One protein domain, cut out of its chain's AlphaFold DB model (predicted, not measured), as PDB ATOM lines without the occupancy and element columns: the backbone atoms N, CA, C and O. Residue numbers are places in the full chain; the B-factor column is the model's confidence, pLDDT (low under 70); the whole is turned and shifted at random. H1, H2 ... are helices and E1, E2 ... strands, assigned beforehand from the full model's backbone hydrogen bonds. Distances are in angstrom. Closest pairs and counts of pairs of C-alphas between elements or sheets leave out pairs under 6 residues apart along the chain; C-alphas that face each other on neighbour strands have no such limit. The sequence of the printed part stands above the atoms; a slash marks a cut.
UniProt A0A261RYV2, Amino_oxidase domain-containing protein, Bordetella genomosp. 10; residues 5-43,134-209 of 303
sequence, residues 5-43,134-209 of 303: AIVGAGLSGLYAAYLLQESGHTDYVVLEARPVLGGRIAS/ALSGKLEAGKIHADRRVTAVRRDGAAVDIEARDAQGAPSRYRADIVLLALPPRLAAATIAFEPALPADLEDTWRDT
ATOM      1  N   ALA A   5     -27.345 -31.100  35.601       98.50
ATOM      2  CA  ALA A   5     -26.388 -30.012  35.781       98.50
ATOM      3  C   ALA A   5     -25.953 -29.439  34.429       98.50
ATOM      4  O   ALA A   5     -25.443 -30.155  33.570       98.50
ATOM      5  N   ILE A   6     -26.115 -28.133  34.245       98.81
ATOM      6  CA  ILE A   6     -25.682 -27.393  33.058       98.81
ATOM      7  C   ILE A   6     -24.406 -26.631  33.409       98.81
ATOM      8  O   ILE A   6     -24.402 -25.798  34.312       98.81
ATOM      9  N   VAL A   7     -23.317 -26.886  32.685       98.75
ATOM     10  CA  VAL A   7     -22.026 -26.217  32.892       98.75
ATOM     11  C   VAL A   7     -21.856 -25.102  31.863       98.75
ATOM     12  O   VAL A   7     -21.666 -25.368  30.677       98.75
ATOM     13  N   GLY A   8     -21.899 -23.857  32.335       98.50
ATOM     14  CA  GLY A   8     -21.782 -22.625  31.556       98.50
ATOM     15  C   GLY A   8     -23.116 -21.891  31.403       98.50
ATOM     16  O   GLY A   8     -24.051 -22.404  30.792       98.50
ATOM     17  N   ALA A   9     -23.186 -20.643  31.870       98.12
ATOM     18  CA  ALA A   9     -24.338 -19.750  31.702       98.12
ATOM     19  C   ALA A   9     -24.154 -18.780  30.522       98.12
ATOM     20  O   ALA A   9     -24.458 -17.586  30.596       98.12
ATOM     21  N   GLY A  10     -23.629 -19.292  29.406       97.44
ATOM     22  CA  GLY A  10     -23.763 -18.634  28.107       97.44
ATOM     23  C   GLY A  10     -25.170 -18.805  27.532       97.44
ATOM     24  O   GLY A  10     -26.001 -19.502  28.111       97.44
ATOM     25  N   LEU A  11     -25.419 -18.235  26.346       97.69
ATOM     26  CA  LEU A  11     -26.711 -18.359  25.651       97.69
ATOM     27  C   LEU A  11     -27.214 -19.811  25.590       97.69
ATOM     28  O   LEU A  11     -28.364 -20.069  25.911       97.69
ATOM     29  N   SER A  12     -26.343 -20.762  25.230       97.88
ATOM     30  CA  SER A  12     -26.727 -22.175  25.110       97.88
ATOM     31  C   SER A  12     -27.179 -22.789  26.437       97.88
ATOM     32  O   SER A  12     -28.151 -23.534  26.449       97.88
ATOM     33  N   GLY A  13     -26.485 -22.500  27.543       98.50
ATOM     34  CA  GLY A  13     -26.813 -23.078  28.845       98.50
ATOM     35  C   GLY A  13     -28.064 -22.456  29.456       98.50
ATOM     36  O   GLY A  13     -28.933 -23.173  29.941       98.50
ATOM     37  N   LEU A  14     -28.206 -21.132  29.347       98.56
ATOM     38  CA  LEU A  14     -29.412 -20.431  29.795       98.56
ATOM     39  C   LEU A  14     -30.639 -20.822  28.969       98.56
ATOM     40  O   LEU A  14     -31.713 -21.011  29.528       98.56
ATOM     41  N   TYR A  15     -30.485 -20.993  27.654       98.44
ATOM     42  CA  TYR A  15     -31.579 -21.457  26.807       98.44
ATOM     43  C   TYR A  15     -31.963 -22.913  27.103       98.44
ATOM     44  O   TYR A  15     -33.149 -23.221  27.157       98.44
ATOM     45  N   ALA A  16     -30.993 -23.796  27.374       98.25
ATOM     46  CA  ALA A  16     -31.281 -25.161  27.818       98.25
ATOM     47  C   ALA A  16     -32.066 -25.175  29.142       98.25
ATOM     48  O   ALA A  16     -33.081 -25.855  29.238       98.25
ATOM     49  N   ALA A  17     -31.644 -24.378  30.130       98.25
ATOM     50  CA  ALA A  17     -32.358 -24.220  31.397       98.25
ATOM     51  C   ALA A  17     -33.783 -23.676  31.203       98.25
ATOM     52  O   ALA A  17     -34.729 -24.192  31.794       98.25
ATOM     53  N   TYR A  18     -33.945 -22.683  30.325       97.50
ATOM     54  CA  TYR A  18     -35.251 -22.132  29.967       97.50
ATOM     55  C   TYR A  18     -36.165 -23.210  29.371       97.50
ATOM     56  O   TYR A  18     -37.282 -23.383  29.844       97.50
ATOM     57  N   LEU A  19     -35.680 -24.002  28.410       97.12
ATOM     58  CA  LEU A  19     -36.457 -25.098  27.820       97.12
ATOM     59  C   LEU A  19     -36.836 -26.181  28.839       97.12
ATOM     60  O   LEU A  19     -37.957 -26.689  28.792       97.12
ATOM     61  N   LEU A  20     -35.931 -26.530  29.762       96.25
ATOM     62  CA  LEU A  20     -36.242 -27.463  30.848       96.25
ATOM     63  C   LEU A  20     -37.404 -26.931  31.692       96.25
ATOM     64  O   LEU A  20     -38.394 -27.640  31.876       96.25
ATOM     65  N   GLN A  21     -37.336 -25.670  32.112       94.81
ATOM     66  CA  GLN A  21     -38.383 -25.069  32.930       94.81
ATOM     67  C   GLN A  21     -39.723 -24.952  32.189       94.81
ATOM     68  O   GLN A  21     -40.754 -25.310  32.754       94.81
ATOM     69  N   GLU A  22     -39.718 -24.549  30.914       93.88
ATOM     70  CA  GLU A  22     -40.935 -24.492  30.086       93.88
ATOM     71  C   GLU A  22     -41.565 -25.879  29.882       93.88
ATOM     72  O   GLU A  22     -42.778 -26.001  29.722       93.88
ATOM     73  N   SER A  23     -40.758 -26.944  29.932       95.00
ATOM     74  CA  SER A  23     -41.244 -28.331  29.901       95.00
ATOM     75  C   SER A  23     -41.726 -28.858  31.263       95.00
ATOM     76  O   SER A  23     -42.097 -30.027  31.375       95.00
ATOM     77  N   GLY A  24     -41.724 -28.020  32.306       95.12
ATOM     78  CA  GLY A  24     -42.083 -28.392  33.678       95.12
ATOM     79  C   GLY A  24     -40.984 -29.151  34.429       95.12
ATOM     80  O   GLY A  24     -41.230 -29.682  35.512       95.12
ATOM     81  N   HIS A  25     -39.773 -29.225  33.872       94.44
ATOM     82  CA  HIS A  25     -38.633 -29.860  34.512       94.44
ATOM     83  C   HIS A  25     -37.897 -28.856  35.404       94.44
ATOM     84  O   HIS A  25     -37.240 -27.935  34.921       94.44
ATOM     85  N   THR A  26     -37.990 -29.048  36.718       91.62
ATOM     86  CA  THR A  26     -37.428 -28.125  37.714       91.62
ATOM     87  C   THR A  26     -36.178 -28.661  38.410       91.62
ATOM     88  O   THR A  26     -35.493 -27.895  39.084       91.62
ATOM     89  N   ASP A  27     -35.827 -29.938  38.249       95.88
ATOM     90  CA  ASP A  27     -34.658 -30.543  38.900       95.88
ATOM     91  C   ASP A  27     -33.369 -30.310  38.096       95.88
ATOM     92  O   ASP A  27     -32.772 -31.218  37.520       95.88
ATOM     93  N   TYR A  28     -32.961 -29.044  38.006       97.94
ATOM     94  CA  TYR A  28     -31.733 -28.660  37.325       97.94
ATOM     95  C   TYR A  28     -30.968 -27.556  38.060       97.94
ATOM     96  O   TYR A  28     -31.529 -26.797  38.856       97.94
ATOM     97  N   VAL A  29     -29.678 -27.444  37.747       98.50
ATOM     98  CA  VAL A  29     -28.796 -26.357  38.193       98.50
ATOM     99  C   VAL A  29     -27.916 -25.879  37.039       98.50
ATOM    100  O   VAL A  29     -27.475 -26.678  36.213       98.50
ATOM    101  N   VAL A  30     -27.637 -24.579  36.982       98.75
ATOM    102  CA  VAL A  30     -26.694 -23.959  36.043       98.75
ATOM    103  C   VAL A  30     -25.472 -23.477  36.817       98.75
ATOM    104  O   VAL A  30     -25.600 -22.680  37.743       98.75
ATOM    105  N   LEU A  31     -24.283 -23.937  36.435       98.75
ATOM    106  CA  LEU A  31     -23.008 -23.580  37.062       98.75
ATOM    107  C   LEU A  31     -22.196 -22.702  36.104       98.75
ATOM    108  O   LEU A  31     -21.820 -23.156  35.024       98.75
ATOM    109  N   GLU A  32     -21.919 -21.453  36.478       98.50
ATOM    110  CA  GLU A  32     -21.128 -20.515  35.669       98.50
ATOM    111  C   GLU A  32     -19.811 -20.182  36.354       98.50
ATOM    112  O   GLU A  32     -19.780 -19.766  37.507       98.50
ATOM    113  N   ALA A  33     -18.711 -20.306  35.612       97.75
ATOM    114  CA  ALA A  33     -17.374 -20.095  36.155       97.75
ATOM    115  C   ALA A  33     -17.080 -18.636  36.535       97.75
ATOM    116  O   ALA A  33     -16.200 -18.396  37.357       97.75
ATOM    117  N   ARG A  34     -17.751 -17.663  35.911       95.56
ATOM    118  CA  ARG A  34     -17.552 -16.229  36.159       95.56
ATOM    119  C   ARG A  34     -18.635 -15.676  37.092       95.56
ATOM    120  O   ARG A  34     -19.712 -16.256  37.197       95.56
ATOM    121  N   PRO A  35     -18.408 -14.506  37.710       94.19
ATOM    122  CA  PRO A  35     -19.461 -13.797  38.437       94.19
ATOM    123  C   PRO A  35     -20.535 -13.193  37.512       94.19
ATOM    124  O   PRO A  35     -21.565 -12.731  37.987       94.19
ATOM    125  N   VAL A  36     -20.299 -13.180  36.194       93.62
ATOM    126  CA  VAL A  36     -21.193 -12.600  35.183       93.62
ATOM    127  C   VAL A  36     -21.646 -13.652  34.173       93.62
ATOM    128  O   VAL A  36     -20.859 -14.497  33.739       93.62
ATOM    129  N   LEU A  37     -22.915 -13.574  33.771       97.00
ATOM    130  CA  LEU A  37     -23.522 -14.476  32.792       97.00
ATOM    131  C   LEU A  37     -23.215 -14.035  31.349       97.00
ATOM    132  O   LEU A  37     -22.646 -12.972  31.106       97.00
ATOM    133  N   GLY A  38     -23.604 -14.857  30.374       95.25
ATOM    134  CA  GLY A  38     -23.643 -14.484  28.954       95.25
ATOM    135  C   GLY A  38     -22.584 -15.142  28.074       95.25
ATOM    136  O   GLY A  38     -22.705 -15.167  26.847       95.25
ATOM    137  N   GLY A  39     -21.579 -15.792  28.660       94.06
ATOM    138  CA  GLY A  39     -20.525 -16.463  27.893       94.06
ATOM    139  C   GLY A  39     -19.757 -15.469  27.013       94.06
ATOM    140  O   GLY A  39     -19.118 -14.547  27.521       94.06
ATOM    141  N   ARG A  40     -19.849 -15.669  25.691       93.56
ATOM    142  CA  ARG A  40     -19.297 -14.780  24.651       93.56
ATOM    143  C   ARG A  40     -20.176 -13.559  24.363       93.56
ATOM    144  O   ARG A  40     -19.723 -12.654  23.675       93.56
ATOM    145  N   ILE A  41     -21.414 -13.533  24.853       94.88
ATOM    146  CA  ILE A  41     -22.265 -12.344  24.826       94.88
ATOM    147  C   ILE A  41     -21.846 -11.469  25.997       94.88
ATOM    148  O   ILE A  41     -22.142 -11.769  27.148       94.88
ATOM    149  N   ALA A  42     -21.105 -10.416  25.675       91.88
ATOM    150  CA  ALA A  42     -20.641  -9.412  26.611       91.88
ATOM    151  C   ALA A  42     -21.038  -8.034  26.090       91.88
ATOM    152  O   ALA A  42     -21.059  -7.807  24.875       91.88
ATOM    153  N   SER A  43     -21.300  -7.113  27.009       90.00
ATOM    154  CA  SER A  43     -21.660  -5.745  26.670       90.00
ATOM    155  C   SER A  43     -20.913  -4.747  27.548       90.00
ATOM    156  O   SER A  43     -20.646  -5.015  28.716       90.00
ATOM    157  N   ALA A 134     -33.034 -11.391  29.678       97.38
ATOM    158  CA  ALA A 134     -34.374 -11.940  29.496       97.38
ATOM    159  C   ALA A 134     -34.442 -13.444  29.786       97.38
ATOM    160  O   ALA A 134     -35.355 -13.878  30.482       97.38
ATOM    161  N   LEU A 135     -33.483 -14.241  29.298       97.94
ATOM    162  CA  LEU A 135     -33.448 -15.679  29.588       97.94
ATOM    163  C   LEU A 135     -33.233 -15.945  31.076       97.94
ATOM    164  O   LEU A 135     -33.980 -16.714  31.670       97.94
ATOM    165  N   SER A 136     -32.235 -15.302  31.683       97.06
ATOM    166  CA  SER A 136     -31.916 -15.515  33.098       97.06
ATOM    167  C   SER A 136     -33.057 -15.073  34.019       97.06
ATOM    168  O   SER A 136     -33.366 -15.784  34.970       97.06
ATOM    169  N   GLY A 137     -33.751 -13.978  33.690       96.56
ATOM    170  CA  GLY A 137     -34.924 -13.501  34.427       96.56
ATOM    171  C   GLY A 137     -36.169 -14.388  34.313       96.56
ATOM    172  O   GLY A 137     -37.098 -14.220  35.101       96.56
ATOM    173  N   LYS A 138     -36.215 -15.331  33.361       96.19
ATOM    174  CA  LYS A 138     -37.281 -16.345  33.279       96.19
ATOM    175  C   LYS A 138     -37.018 -17.556  34.171       96.19
ATOM    176  O   LYS A 138     -37.957 -18.297  34.442       96.19
ATOM    177  N   LEU A 139     -35.778 -17.776  34.606       96.56
ATOM    178  CA  LEU A 139     -35.423 -18.941  35.414       96.56
ATOM    179  C   LEU A 139     -35.799 -18.726  36.882       96.56
ATOM    180  O   LEU A 139     -35.729 -17.612  37.404       96.56
ATOM    181  N   GLU A 140     -36.184 -19.805  37.561       95.81
ATOM    182  CA  GLU A 140     -36.444 -19.778  39.001       95.81
ATOM    183  C   GLU A 140     -35.216 -19.292  39.793       95.81
ATOM    184  O   GLU A 140     -34.059 -19.608  39.485       95.81
ATOM    185  N   ALA A 141     -35.470 -18.536  40.864       93.88
ATOM    186  CA  ALA A 141     -34.415 -18.049  41.743       93.88
ATOM    187  C   ALA A 141     -33.610 -19.218  42.338       93.88
ATOM    188  O   ALA A 141     -34.163 -20.236  42.749       93.88
ATOM    189  N   GLY A 142     -32.286 -19.064  42.394       94.75
ATOM    190  CA  GLY A 142     -31.384 -20.087  42.932       94.75
ATOM    191  C   GLY A 142     -31.032 -21.224  41.966       94.75
ATOM    192  O   GLY A 142     -30.237 -22.078  42.335       94.75
ATOM    193  N   LYS A 143     -31.547 -21.244  40.726       97.12
ATOM    194  CA  LYS A 143     -31.123 -22.238  39.718       97.12
ATOM    195  C   LYS A 143     -29.745 -21.956  39.129       97.12
ATOM    196  O   LYS A 143     -29.079 -22.878  38.670       97.12
ATOM    197  N   ILE A 144     -29.324 -20.693  39.115       98.31
ATOM    198  CA  ILE A 144     -28.042 -20.267  38.552       98.31
ATOM    199  C   ILE A 144     -27.064 -19.990  39.689       98.31
ATOM    200  O   ILE A 144     -27.290 -19.100  40.509       98.31
ATOM    201  N   HIS A 145     -25.947 -20.709  39.705       98.19
ATOM    202  CA  HIS A 145     -24.825 -20.454  40.596       98.19
ATOM    203  C   HIS A 145     -23.654 -19.887  39.790       98.19
ATOM    204  O   HIS A 145     -22.903 -20.621  39.143       98.19
ATOM    205  N   ALA A 146     -23.523 -18.561  39.821       97.44
ATOM    206  CA  ALA A 146     -22.350 -17.863  39.312       97.44
ATOM    207  C   ALA A 146     -21.149 -18.058  40.245       97.44
ATOM    208  O   ALA A 146     -21.301 -18.465  41.400       97.44
ATOM    209  N   ASP A 147     -19.956 -17.754  39.738       97.44
ATOM    210  CA  ASP A 147     -18.694 -17.972  40.445       97.44
ATOM    211  C   ASP A 147     -18.526 -19.428  40.924       97.44
ATOM    212  O   ASP A 147     -18.140 -19.710  42.053       97.44
ATOM    213  N   ARG A 148     -18.899 -20.388  40.075       98.12
ATOM    214  CA  ARG A 148     -18.745 -21.831  40.292       98.12
ATOM    215  C   ARG A 148     -18.079 -22.449  39.073       98.12
ATOM    216  O   ARG A 148     -18.725 -22.963  38.160       98.12
ATOM    217  N   ARG A 149     -16.748 -22.406  39.048       98.31
ATOM    218  CA  ARG A 149     -15.945 -23.072  38.020       98.31
ATOM    219  C   ARG A 149     -15.940 -24.568  38.283       98.31
ATOM    220  O   ARG A 149     -15.288 -25.013  39.220       98.31
ATOM    221  N   VAL A 150     -16.608 -25.340  37.433       98.75
ATOM    222  CA  VAL A 150     -16.489 -26.804  37.434       98.75
ATOM    223  C   VAL A 150     -15.050 -27.198  37.104       98.75
ATOM    224  O   VAL A 150     -14.494 -26.737  36.109       98.75
ATOM    225  N   THR A 151     -14.450 -28.030  37.953       98.50
ATOM    226  CA  THR A 151     -13.070 -28.520  37.822       98.50
ATOM    227  C   THR A 151     -12.990 -30.027  37.620       98.50
ATOM    228  O   THR A 151     -11.992 -30.505  37.089       98.50
ATOM    229  N   ALA A 152     -14.012 -30.782  38.029       98.50
ATOM    230  CA  ALA A 152     -14.070 -32.218  37.785       98.50
ATOM    231  C   ALA A 152     -15.508 -32.705  37.592       98.50
ATOM    232  O   ALA A 152     -16.436 -32.193  38.223       98.50
ATOM    233  N   VAL A 153     -15.666 -33.709  36.736       98.44
ATOM    234  CA  VAL A 153     -16.914 -34.426  36.474       98.44
ATOM    235  C   VAL A 153     -16.609 -35.917  36.568       98.44
ATOM    236  O   VAL A 153     -15.850 -36.457  35.761       98.44
ATOM    237  N   ARG A 154     -17.183 -36.580  37.571       98.12
ATOM    238  CA  ARG A 154     -16.939 -37.989  37.879       98.12
ATOM    239  C   ARG A 154     -18.223 -38.787  37.761       98.12
ATOM    240  O   ARG A 154     -19.211 -38.478  38.418       98.12
ATOM    241  N   ARG A 155     -18.221 -39.833  36.948       95.25
ATOM    242  CA  ARG A 155     -19.328 -40.778  36.864       95.25
ATOM    243  C   ARG A 155     -19.252 -41.752  38.038       95.25
ATOM    244  O   ARG A 155     -18.315 -42.541  38.128       95.25
ATOM    245  N   ASP A 156     -20.272 -41.725  38.884       91.50
ATOM    246  CA  ASP A 156     -20.458 -42.620  40.026       91.50
ATOM    247  C   ASP A 156     -21.713 -43.477  39.793       91.50
ATOM    248  O   ASP A 156     -22.849 -43.100  40.100       91.50
ATOM    249  N   GLY A 157     -21.513 -44.630  39.145       89.88
ATOM    250  CA  GLY A 157     -22.599 -45.517  38.730       89.88
ATOM    251  C   GLY A 157     -23.549 -44.855  37.722       89.88
ATOM    252  O   GLY A 157     -23.179 -44.608  36.567       89.88
ATOM    253  N   ALA A 158     -24.793 -44.628  38.153       87.38
ATOM    254  CA  ALA A 158     -25.835 -43.966  37.362       87.38
ATOM    255  C   ALA A 158     -25.844 -42.436  37.521       87.38
ATOM    256  O   ALA A 158     -26.439 -41.759  36.689       87.38
ATOM    257  N   ALA A 159     -25.183 -41.909  38.554       94.19
ATOM    258  CA  ALA A 159     -25.105 -40.481  38.826       94.19
ATOM    259  C   ALA A 159     -23.745 -39.910  38.401       94.19
ATOM    260  O   ALA A 159     -22.794 -40.630  38.077       94.19
ATOM    261  N   VAL A 160     -23.655 -38.588  38.425       97.50
ATOM    262  CA  VAL A 160     -22.463 -37.813  38.121       97.50
ATOM    263  C   VAL A 160     -22.204 -36.840  39.266       97.50
ATOM    264  O   VAL A 160     -23.038 -35.986  39.573       97.50
ATOM    265  N   ASP A 161     -21.036 -36.969  39.884       98.06
ATOM    266  CA  ASP A 161     -20.522 -36.034  40.875       98.06
ATOM    267  C   ASP A 161     -19.728 -34.930  40.171       98.06
ATOM    268  O   ASP A 161     -18.867 -35.178  39.323       98.06
ATOM    269  N   ILE A 162     -20.020 -33.685  40.526       98.62
ATOM    270  CA  ILE A 162     -19.446 -32.495  39.905       98.62
ATOM    271  C   ILE A 162     -18.766 -31.688  41.000       98.62
ATOM    272  O   ILE A 162     -19.407 -31.258  41.963       98.62
ATOM    273  N   GLU A 163     -17.467 -31.461  40.850       98.56
ATOM    274  CA  GLU A 163     -16.703 -30.589  41.737       98.56
ATOM    275  C   GLU A 163     -16.535 -29.223  41.079       98.56
ATOM    276  O   GLU A 163     -16.128 -29.127  39.917       98.56
ATOM    277  N   ALA A 164     -16.821 -28.166  41.831       98.50
ATOM    278  CA  ALA A 164     -16.623 -26.795  41.396       98.50
ATOM    279  C   ALA A 164     -15.907 -25.966  42.464       98.50
ATOM    280  O   ALA A 164     -15.912 -26.306  43.649       98.50
ATOM    281  N   ARG A 165     -15.302 -24.858  42.045       98.12
ATOM    282  CA  ARG A 165     -14.618 -23.899  42.914       98.12
ATOM    283  C   ARG A 165     -15.079 -22.481  42.626       98.12
ATOM    284  O   ARG A 165     -15.366 -22.157  41.474       98.12
ATOM    285  N   ASP A 166     -15.130 -21.663  43.663       96.88
ATOM    286  CA  ASP A 166     -15.348 -20.224  43.527       96.88
ATOM    287  C   ASP A 166     -14.051 -19.455  43.242       96.88
ATOM    288  O   ASP A 166     -12.971 -20.053  43.137       96.88
ATOM    289  N   ALA A 167     -14.141 -18.131  43.087       91.50
ATOM    290  CA  ALA A 167     -12.982 -17.276  42.831       91.50
ATOM    291  C   ALA A 167     -11.944 -17.308  43.966       91.50
ATOM    292  O   ALA A 167     -10.769 -17.023  43.723       91.50
ATOM    293  N   GLN A 168     -12.347 -17.666  45.189       94.88
ATOM    294  CA  GLN A 168     -11.461 -17.826  46.345       94.88
ATOM    295  C   GLN A 168     -10.894 -19.254  46.455       94.88
ATOM    296  O   GLN A 168     -10.073 -19.532  47.330       94.88
ATOM    297  N   GLY A 169     -11.289 -20.158  45.556       94.06
ATOM    298  CA  GLY A 169     -10.854 -21.551  45.520       94.06
ATOM    299  C   GLY A 169     -11.632 -22.476  46.458       94.06
ATOM    300  O   GLY A 169     -11.286 -23.664  46.540       94.06
ATOM    301  N   ALA A 170     -12.670 -21.978  47.138       96.88
ATOM    302  CA  ALA A 170     -13.481 -22.778  48.041       96.88
ATOM    303  C   ALA A 170     -14.270 -23.834  47.246       96.88
ATOM    304  O   ALA A 170     -14.865 -23.522  46.208       96.88
ATOM    305  N   PRO A 171     -14.249 -25.107  47.680       97.50
ATOM    306  CA  PRO A 171     -14.881 -26.186  46.943       97.50
ATOM    307  C   PRO A 171     -16.397 -26.217  47.167       97.50
ATOM    308  O   PRO A 171     -16.902 -25.963  48.258       97.50
ATOM    309  N   SER A 172     -17.114 -26.635  46.132       97.62
ATOM    310  CA  SER A 172     -18.536 -26.972  46.153       97.62
ATOM    311  C   SER A 172     -18.756 -28.265  45.370       97.62
ATOM    312  O   SER A 172     -17.978 -28.602  44.473       97.62
ATOM    313  N   ARG A 173     -19.791 -29.020  45.743       97.31
ATOM    314  CA  ARG A 173     -20.137 -30.295  45.111       97.31
ATOM    315  C   ARG A 173     -21.595 -30.300  44.696       97.31
ATOM    316  O   ARG A 173     -22.451 -29.836  45.446       97.31
ATOM    317  N   TYR A 174     -21.844 -30.864  43.526       97.75
ATOM    318  CA  TYR A 174     -23.170 -31.066  42.964       97.75
ATOM    319  C   TYR A 174     -23.289 -32.516  42.506       97.75
ATOM    320  O   TYR A 174     -22.291 -33.124  42.119       97.75
ATOM    321  N   ARG A 175     -24.504 -33.057  42.545       96.88
ATOM    322  CA  ARG A 175     -24.812 -34.385  42.018       96.88
ATOM    323  C   ARG A 175     -25.975 -34.260  41.049       96.88
ATOM    324  O   ARG A 175     -26.937 -33.553  41.343       96.88
ATOM    325  N   ALA A 176     -25.854 -34.905  39.901       97.00
ATOM    326  CA  ALA A 176     -26.868 -34.924  38.853       97.00
ATOM    327  C   ALA A 176     -26.854 -36.287  38.158       97.00
ATOM    328  O   ALA A 176     -25.872 -37.018  38.246       97.00
ATOM    329  N   ASP A 177     -27.914 -36.626  37.440       96.25
ATOM    330  CA  ASP A 177     -27.950 -37.826  36.599       96.25
ATOM    331  C   ASP A 177     -27.378 -37.534  35.203       96.25
ATOM    332  O   ASP A 177     -26.820 -38.411  34.544       96.25
ATOM    333  N   ILE A 178     -27.503 -36.283  34.745       96.19
ATOM    334  CA  ILE A 178     -27.035 -35.822  33.436       96.19
ATOM    335  C   ILE A 178     -26.241 -34.527  33.599       96.19
ATOM    336  O   ILE A 178     -26.661 -33.602  34.295       96.19
ATOM    337  N   VAL A 179     -25.113 -34.432  32.892       97.88
ATOM    338  CA  VAL A 179     -24.337 -33.194  32.759       97.88
ATOM    339  C   VAL A 179     -24.414 -32.690  31.323       97.88
ATOM    340  O   VAL A 179     -24.028 -33.389  30.387       97.88
ATOM    341  N   LEU A 180     -24.888 -31.458  31.151       98.12
ATOM    342  CA  LEU A 180     -24.884 -30.737  29.883       98.12
ATOM    343  C   LEU A 180     -23.713 -29.752  29.867       98.12
ATOM    344  O   LEU A 180     -23.700 -28.759  30.593       98.12
ATOM    345  N   LEU A 181     -22.722 -30.015  29.019       98.12
ATOM    346  CA  LEU A 181     -21.574 -29.130  28.828       98.12
ATOM    347  C   LEU A 181     -21.925 -28.037  27.805       98.12
ATOM    348  O   LEU A 181     -21.874 -28.260  26.599       98.12
ATOM    349  N   ALA A 182     -22.278 -26.842  28.285       98.00
ATOM    350  CA  ALA A 182     -22.688 -25.691  27.472       98.00
ATOM    351  C   ALA A 182     -21.550 -24.662  27.293       98.00
ATOM    352  O   ALA A 182     -21.738 -23.447  27.409       98.00
ATOM    353  N   LEU A 183     -20.351 -25.161  26.992       95.31
ATOM    354  CA  LEU A 183     -19.103 -24.407  26.851       95.31
ATOM    355  C   LEU A 183     -18.258 -24.952  25.682       95.31
ATOM    356  O   LEU A 183     -18.507 -26.068  25.226       95.31
ATOM    357  N   PRO A 184     -17.268 -24.198  25.163       94.25
ATOM    358  CA  PRO A 184     -16.416 -24.679  24.075       94.25
ATOM    359  C   PRO A 184     -15.699 -25.998  24.436       94.25
ATOM    360  O   PRO A 184     -15.116 -26.063  25.520       94.25
ATOM    361  N   PRO A 185     -15.655 -27.004  23.539       94.44
ATOM    362  CA  PRO A 185     -15.009 -28.293  23.812       94.44
ATOM    363  C   PRO A 185     -13.548 -28.166  24.258       94.44
ATOM    364  O   PRO A 185     -13.155 -28.750  25.266       94.44
ATOM    365  N   ARG A 186     -12.772 -27.297  23.590       93.75
ATOM    366  CA  ARG A 186     -11.383 -26.986  23.967       93.75
ATOM    367  C   ARG A 186     -11.262 -26.480  25.403       93.75
ATOM    368  O   ARG A 186     -10.304 -26.820  26.088       93.75
ATOM    369  N   LEU A 187     -12.219 -25.668  25.859       93.12
ATOM    370  CA  LEU A 187     -12.230 -25.168  27.232       93.12
ATOM    371  C   LEU A 187     -12.542 -26.302  28.209       93.12
ATOM    372  O   LEU A 187     -11.815 -26.461  29.181       93.12
ATOM    373  N   ALA A 188     -13.563 -27.117  27.925       96.19
ATOM    374  CA  ALA A 188     -13.914 -28.262  28.761       96.19
ATOM    375  C   ALA A 188     -12.731 -29.232  28.931       96.19
ATOM    376  O   ALA A 188     -12.367 -29.532  30.064       96.19
ATOM    377  N   ALA A 189     -12.078 -29.634  27.833       95.12
ATOM    378  CA  ALA A 189     -10.905 -30.516  27.864       95.12
ATOM    379  C   ALA A 189      -9.706 -29.909  28.616       95.12
ATOM    380  O   ALA A 189      -8.930 -30.626  29.236       95.12
ATOM    381  N   ALA A 190      -9.539 -28.584  28.572       93.50
ATOM    382  CA  ALA A 190      -8.425 -27.910  29.234       93.50
ATOM    383  C   ALA A 190      -8.655 -27.651  30.732       93.50
ATOM    384  O   ALA A 190      -7.685 -27.436  31.458       93.50
ATOM    385  N   THR A 191      -9.910 -27.599  31.198       95.50
ATOM    386  CA  THR A 191     -10.221 -27.122  32.561       95.50
ATOM    387  C   THR A 191     -11.014 -28.087  33.430       95.50
ATOM    388  O   THR A 191     -11.154 -27.814  34.621       95.50
ATOM    389  N   ILE A 192     -11.559 -29.169  32.871       98.38
ATOM    390  CA  ILE A 192     -12.375 -30.144  33.602       98.38
ATOM    391  C   ILE A 192     -11.686 -31.505  33.549       98.38
ATOM    392  O   ILE A 192     -11.439 -32.041  32.472       98.38
ATOM    393  N   ALA A 193     -11.409 -32.082  34.716       98.12
ATOM    394  CA  ALA A 193     -11.000 -33.475  34.819       98.12
ATOM    395  C   ALA A 193     -12.223 -34.394  34.677       98.12
ATOM    396  O   ALA A 193     -13.224 -34.203  35.369       98.12
ATOM    397  N   PHE A 194     -12.137 -35.396  33.807       98.25
ATOM    398  CA  PHE A 194     -13.191 -36.393  33.622       98.25
ATOM    399  C   PHE A 194     -12.762 -37.733  34.210       98.25
ATOM    400  O   PHE A 194     -11.659 -38.210  33.939       98.25
ATOM    401  N   GLU A 195     -13.640 -38.347  35.000       97.50
ATOM    402  CA  GLU A 195     -13.446 -39.705  35.514       97.50
ATOM    403  C   GLU A 195     -14.714 -40.541  35.242       97.50
ATOM    404  O   GLU A 195     -15.787 -40.173  35.714       97.50
ATOM    405  N   PRO A 196     -14.647 -41.651  34.482       96.31
ATOM    406  CA  PRO A 196     -13.474 -42.127  33.753       96.31
ATOM    407  C   PRO A 196     -12.989 -41.097  32.724       96.31
ATOM    408  O   PRO A 196     -13.757 -40.239  32.287       96.31
ATOM    409  N   ALA A 197     -11.708 -41.192  32.364       96.06
ATOM    410  CA  ALA A 197     -11.126 -40.335  31.340       96.06
ATOM    411  C   ALA A 197     -11.947 -40.411  30.044       96.06
ATOM    412  O   ALA A 197     -12.501 -41.464  29.704       96.06
ATOM    413  N   LEU A 198     -12.023 -39.287  29.327       94.81
ATOM    414  CA  LEU A 198     -12.626 -39.275  28.000       94.81
ATOM    415  C   LEU A 198     -11.831 -40.204  27.066       94.81
ATOM    416  O   LEU A 198     -10.624 -40.375  27.250       94.81
ATOM    417  N   PRO A 199     -12.479 -40.803  26.053       97.00
ATOM    418  CA  PRO A 199     -11.759 -41.448  24.963       97.00
ATOM    419  C   PRO A 199     -10.711 -40.492  24.371       97.00
ATOM    420  O   PRO A 199     -11.005 -39.318  24.149       97.00
ATOM    421  N   ALA A 200      -9.489 -40.982  24.145       96.19
ATOM    422  CA  ALA A 200      -8.360 -40.135  23.750       96.19
ATOM    423  C   ALA A 200      -8.609 -39.389  22.426       96.19
ATOM    424  O   ALA A 200      -8.298 -38.211  22.306       96.19
ATOM    425  N   ASP A 201      -9.254 -40.049  21.463       96.94
ATOM    426  CA  ASP A 201      -9.657 -39.464  20.181       96.94
ATOM    427  C   ASP A 201     -10.646 -38.299  20.349       96.94
ATOM    428  O   ASP A 201     -10.546 -37.275  19.664       96.94
ATOM    429  N   LEU A 202     -11.583 -38.428  21.291       95.06
ATOM    430  CA  LEU A 202     -12.516 -37.364  21.641       95.06
ATOM    431  C   LEU A 202     -11.799 -36.198  22.327       95.06
ATOM    432  O   LEU A 202     -12.077 -35.042  22.003       95.06
ATOM    433  N   GLU A 203     -10.886 -36.487  23.256       94.44
ATOM    434  CA  GLU A 203     -10.117 -35.462  23.966       94.44
ATOM    435  C   GLU A 203      -9.234 -34.652  23.004       94.44
ATOM    436  O   GLU A 203      -9.246 -33.418  23.059       94.44
ATOM    437  N   ASP A 204      -8.544 -35.319  22.078       95.25
ATOM    438  CA  ASP A 204      -7.738 -34.672  21.037       95.25
ATOM    439  C   ASP A 204      -8.617 -33.813  20.118       95.25
ATOM    440  O   ASP A 204      -8.344 -32.627  19.916       95.25
ATOM    441  N   THR A 205      -9.757 -34.350  19.667       95.75
ATOM    442  CA  THR A 205     -10.732 -33.594  18.862       95.75
ATOM    443  C   THR A 205     -11.219 -32.340  19.593       95.75
ATOM    444  O   THR A 205     -11.329 -31.258  19.004       95.75
ATOM    445  N   TRP A 206     -11.512 -32.446  20.892       95.56
ATOM    446  CA  TRP A 206     -11.939 -31.304  21.702       95.56
ATOM    447  C   TRP A 206     -10.833 -30.265  21.838       95.56
ATOM    448  O   TRP A 206     -11.105 -29.073  21.672       95.56
ATOM    449  N   ARG A 207      -9.596 -30.697  22.097       91.62
ATOM    450  CA  ARG A 207      -8.427 -29.818  22.212       91.62
ATOM    451  C   ARG A 207      -8.173 -29.057  20.911       91.62
ATOM    452  O   ARG A 207      -7.951 -27.844  20.949       91.62
ATOM    453  N   ASP A 208      -8.318 -29.723  19.772       89.94
ATOM    454  CA  ASP A 208      -8.040 -29.141  18.458       89.94
ATOM    455  C   ASP A 208      -9.192 -28.295  17.908       89.94
ATOM    456  O   ASP A 208      -8.961 -27.410  17.079       89.94
ATOM    457  N   THR A 209     -10.407 -28.446  18.443       89.19
ATOM    458  CA  THR A 209     -11.570 -27.635  18.054       89.19
ATOM    459  C   THR A 209     -11.277 -26.141  18.225       89.19
ATOM    460  O   THR A 209     -11.093 -25.638  19.336       89.19
TER     461      THR A 209
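This is residues 5 to 43 and 134 to 209 of the 303 residues of the protein "Amino_oxidase domain-containing protein" of Bordetella genomosp. 10 (UniProt A0A261RYV2). Two sheets face to face make the core: a small sheet of three short parallel strands, E2, E1 and E6, is covered on one face by helix H1 and on its other face by a larger, twisted sheet of four strands, E5, E4, E3 and E7. The short helix H2 packs on H1 at one end of the domain, H3 and H4 form a crossed pair at the opposite end, where H3 grazes the larger sheet, and residues 32 to 43 make a long unnamed stretch that ends at a cut. The 115 printed residues hold four named helices and seven named strands in the order E1 H1 E2 H2 E3 E4 E5 E6 H3 E7 H4, and the class is mixed, helices and strands. The larger sheet, E5 E4 E3 E7, is mixed; the smaller, E2 E1 E6, is all parallel. The whole is compact, with a radius of gyration of the C-alphas of 14.0 A and spans of 39 by 35 by 30 A.

Begin at E1, residues 5 to 7, the inner strand between E2, residues 28 to 31, and E6, residues 178 to 181. Look for N 6 and O 29, 2.8 A apart, between E1 and E2, and for N 7 and O 180, 2.8 A, between E1 and E6. H1, residues 11 to 22, is on this sheet, two layers with the helix on one face, at a height over the sheet of 9.4 A. It lies over E1 and, only just, over E2, on which 3 of its C-alphas fall; on the local plane it runs along the strands, at 5 degrees to E1. The closest C-alphas of E1 and H1 are those of Ile 6 and Gly 13, 6.1 A apart. E1, H1 and E2 form a strand-helix-strand unit, two parallel neighbour strands with a helix between, and its crossover is right-handed. H2, residues 134 to 138, touches H1, which meets it with residues 14 to 18 alone; the closest C-alphas, of Leu 14 and Leu 135, are 6.2 A apart. Next come E3, residues 149 to 156, E4, residues 159 to 165, and E5, residues 171 to 176, a meander, each strand the antiparallel neighbour of the one before; E3 and E4 form a hairpin, and so do E4 and E5. Find N 154 and O 161, 2.8 A apart, between E3 and E4, and N 162 and O 174, 2.8 A, between E4 and E5. E7, residues 193 to 195, is parallel to E3 at 7 degrees, with N 153 and O 193 2.8 A apart. The two sheets form a sandwich, two sheets face to face, their facing parts 9.8 A centre to centre and their strands at 35 degrees; the C-alphas of Ala 5 and Ala 176, the closest of E1 and E5, are 5.8 A apart. H3, residues 185 to 191, only grazes the larger sheet with its residues 188 to 191. H4, residues 200 to 208, touches H3 about perpendicular, at 81 degrees, with the C-alphas of Arg 186 and Arg 207 closest at 4.5 A. In H1, H2, H3 and H4 every O i to N i+4 pair is within hydrogen-bond range.

Find C-alpha 5 at (-26.388, -30.012, 35.781), where E1 begins. H1 runs 16.1 A from C-alpha 11 to C-alpha 22, and E2 follows. After the cut, H2 begins at C-alpha 134, at (-34.374, -11.940, 29.496). E3 spans 20.2 A, E4 20.0 A and E5 16.9 A, and E6 spans 9.8 A. H3 is 10.0 A long; E7 follows, and H4, 12.2 A long, ends at C-alpha 208, at (-8.040, -29.141, 18.458).

The two C-alphas farthest apart are those of Ser 43 and Gly 157, 41.6 A. Residues 44 to 133 are not printed, and across this cut C-alphas 43 and 134 are 14.4 A apart. Of the links that are printed whole, H2 to E3 is short and the others are tight. The mean pLDDT of the printed part is 96.2, and no printed residue is under 70.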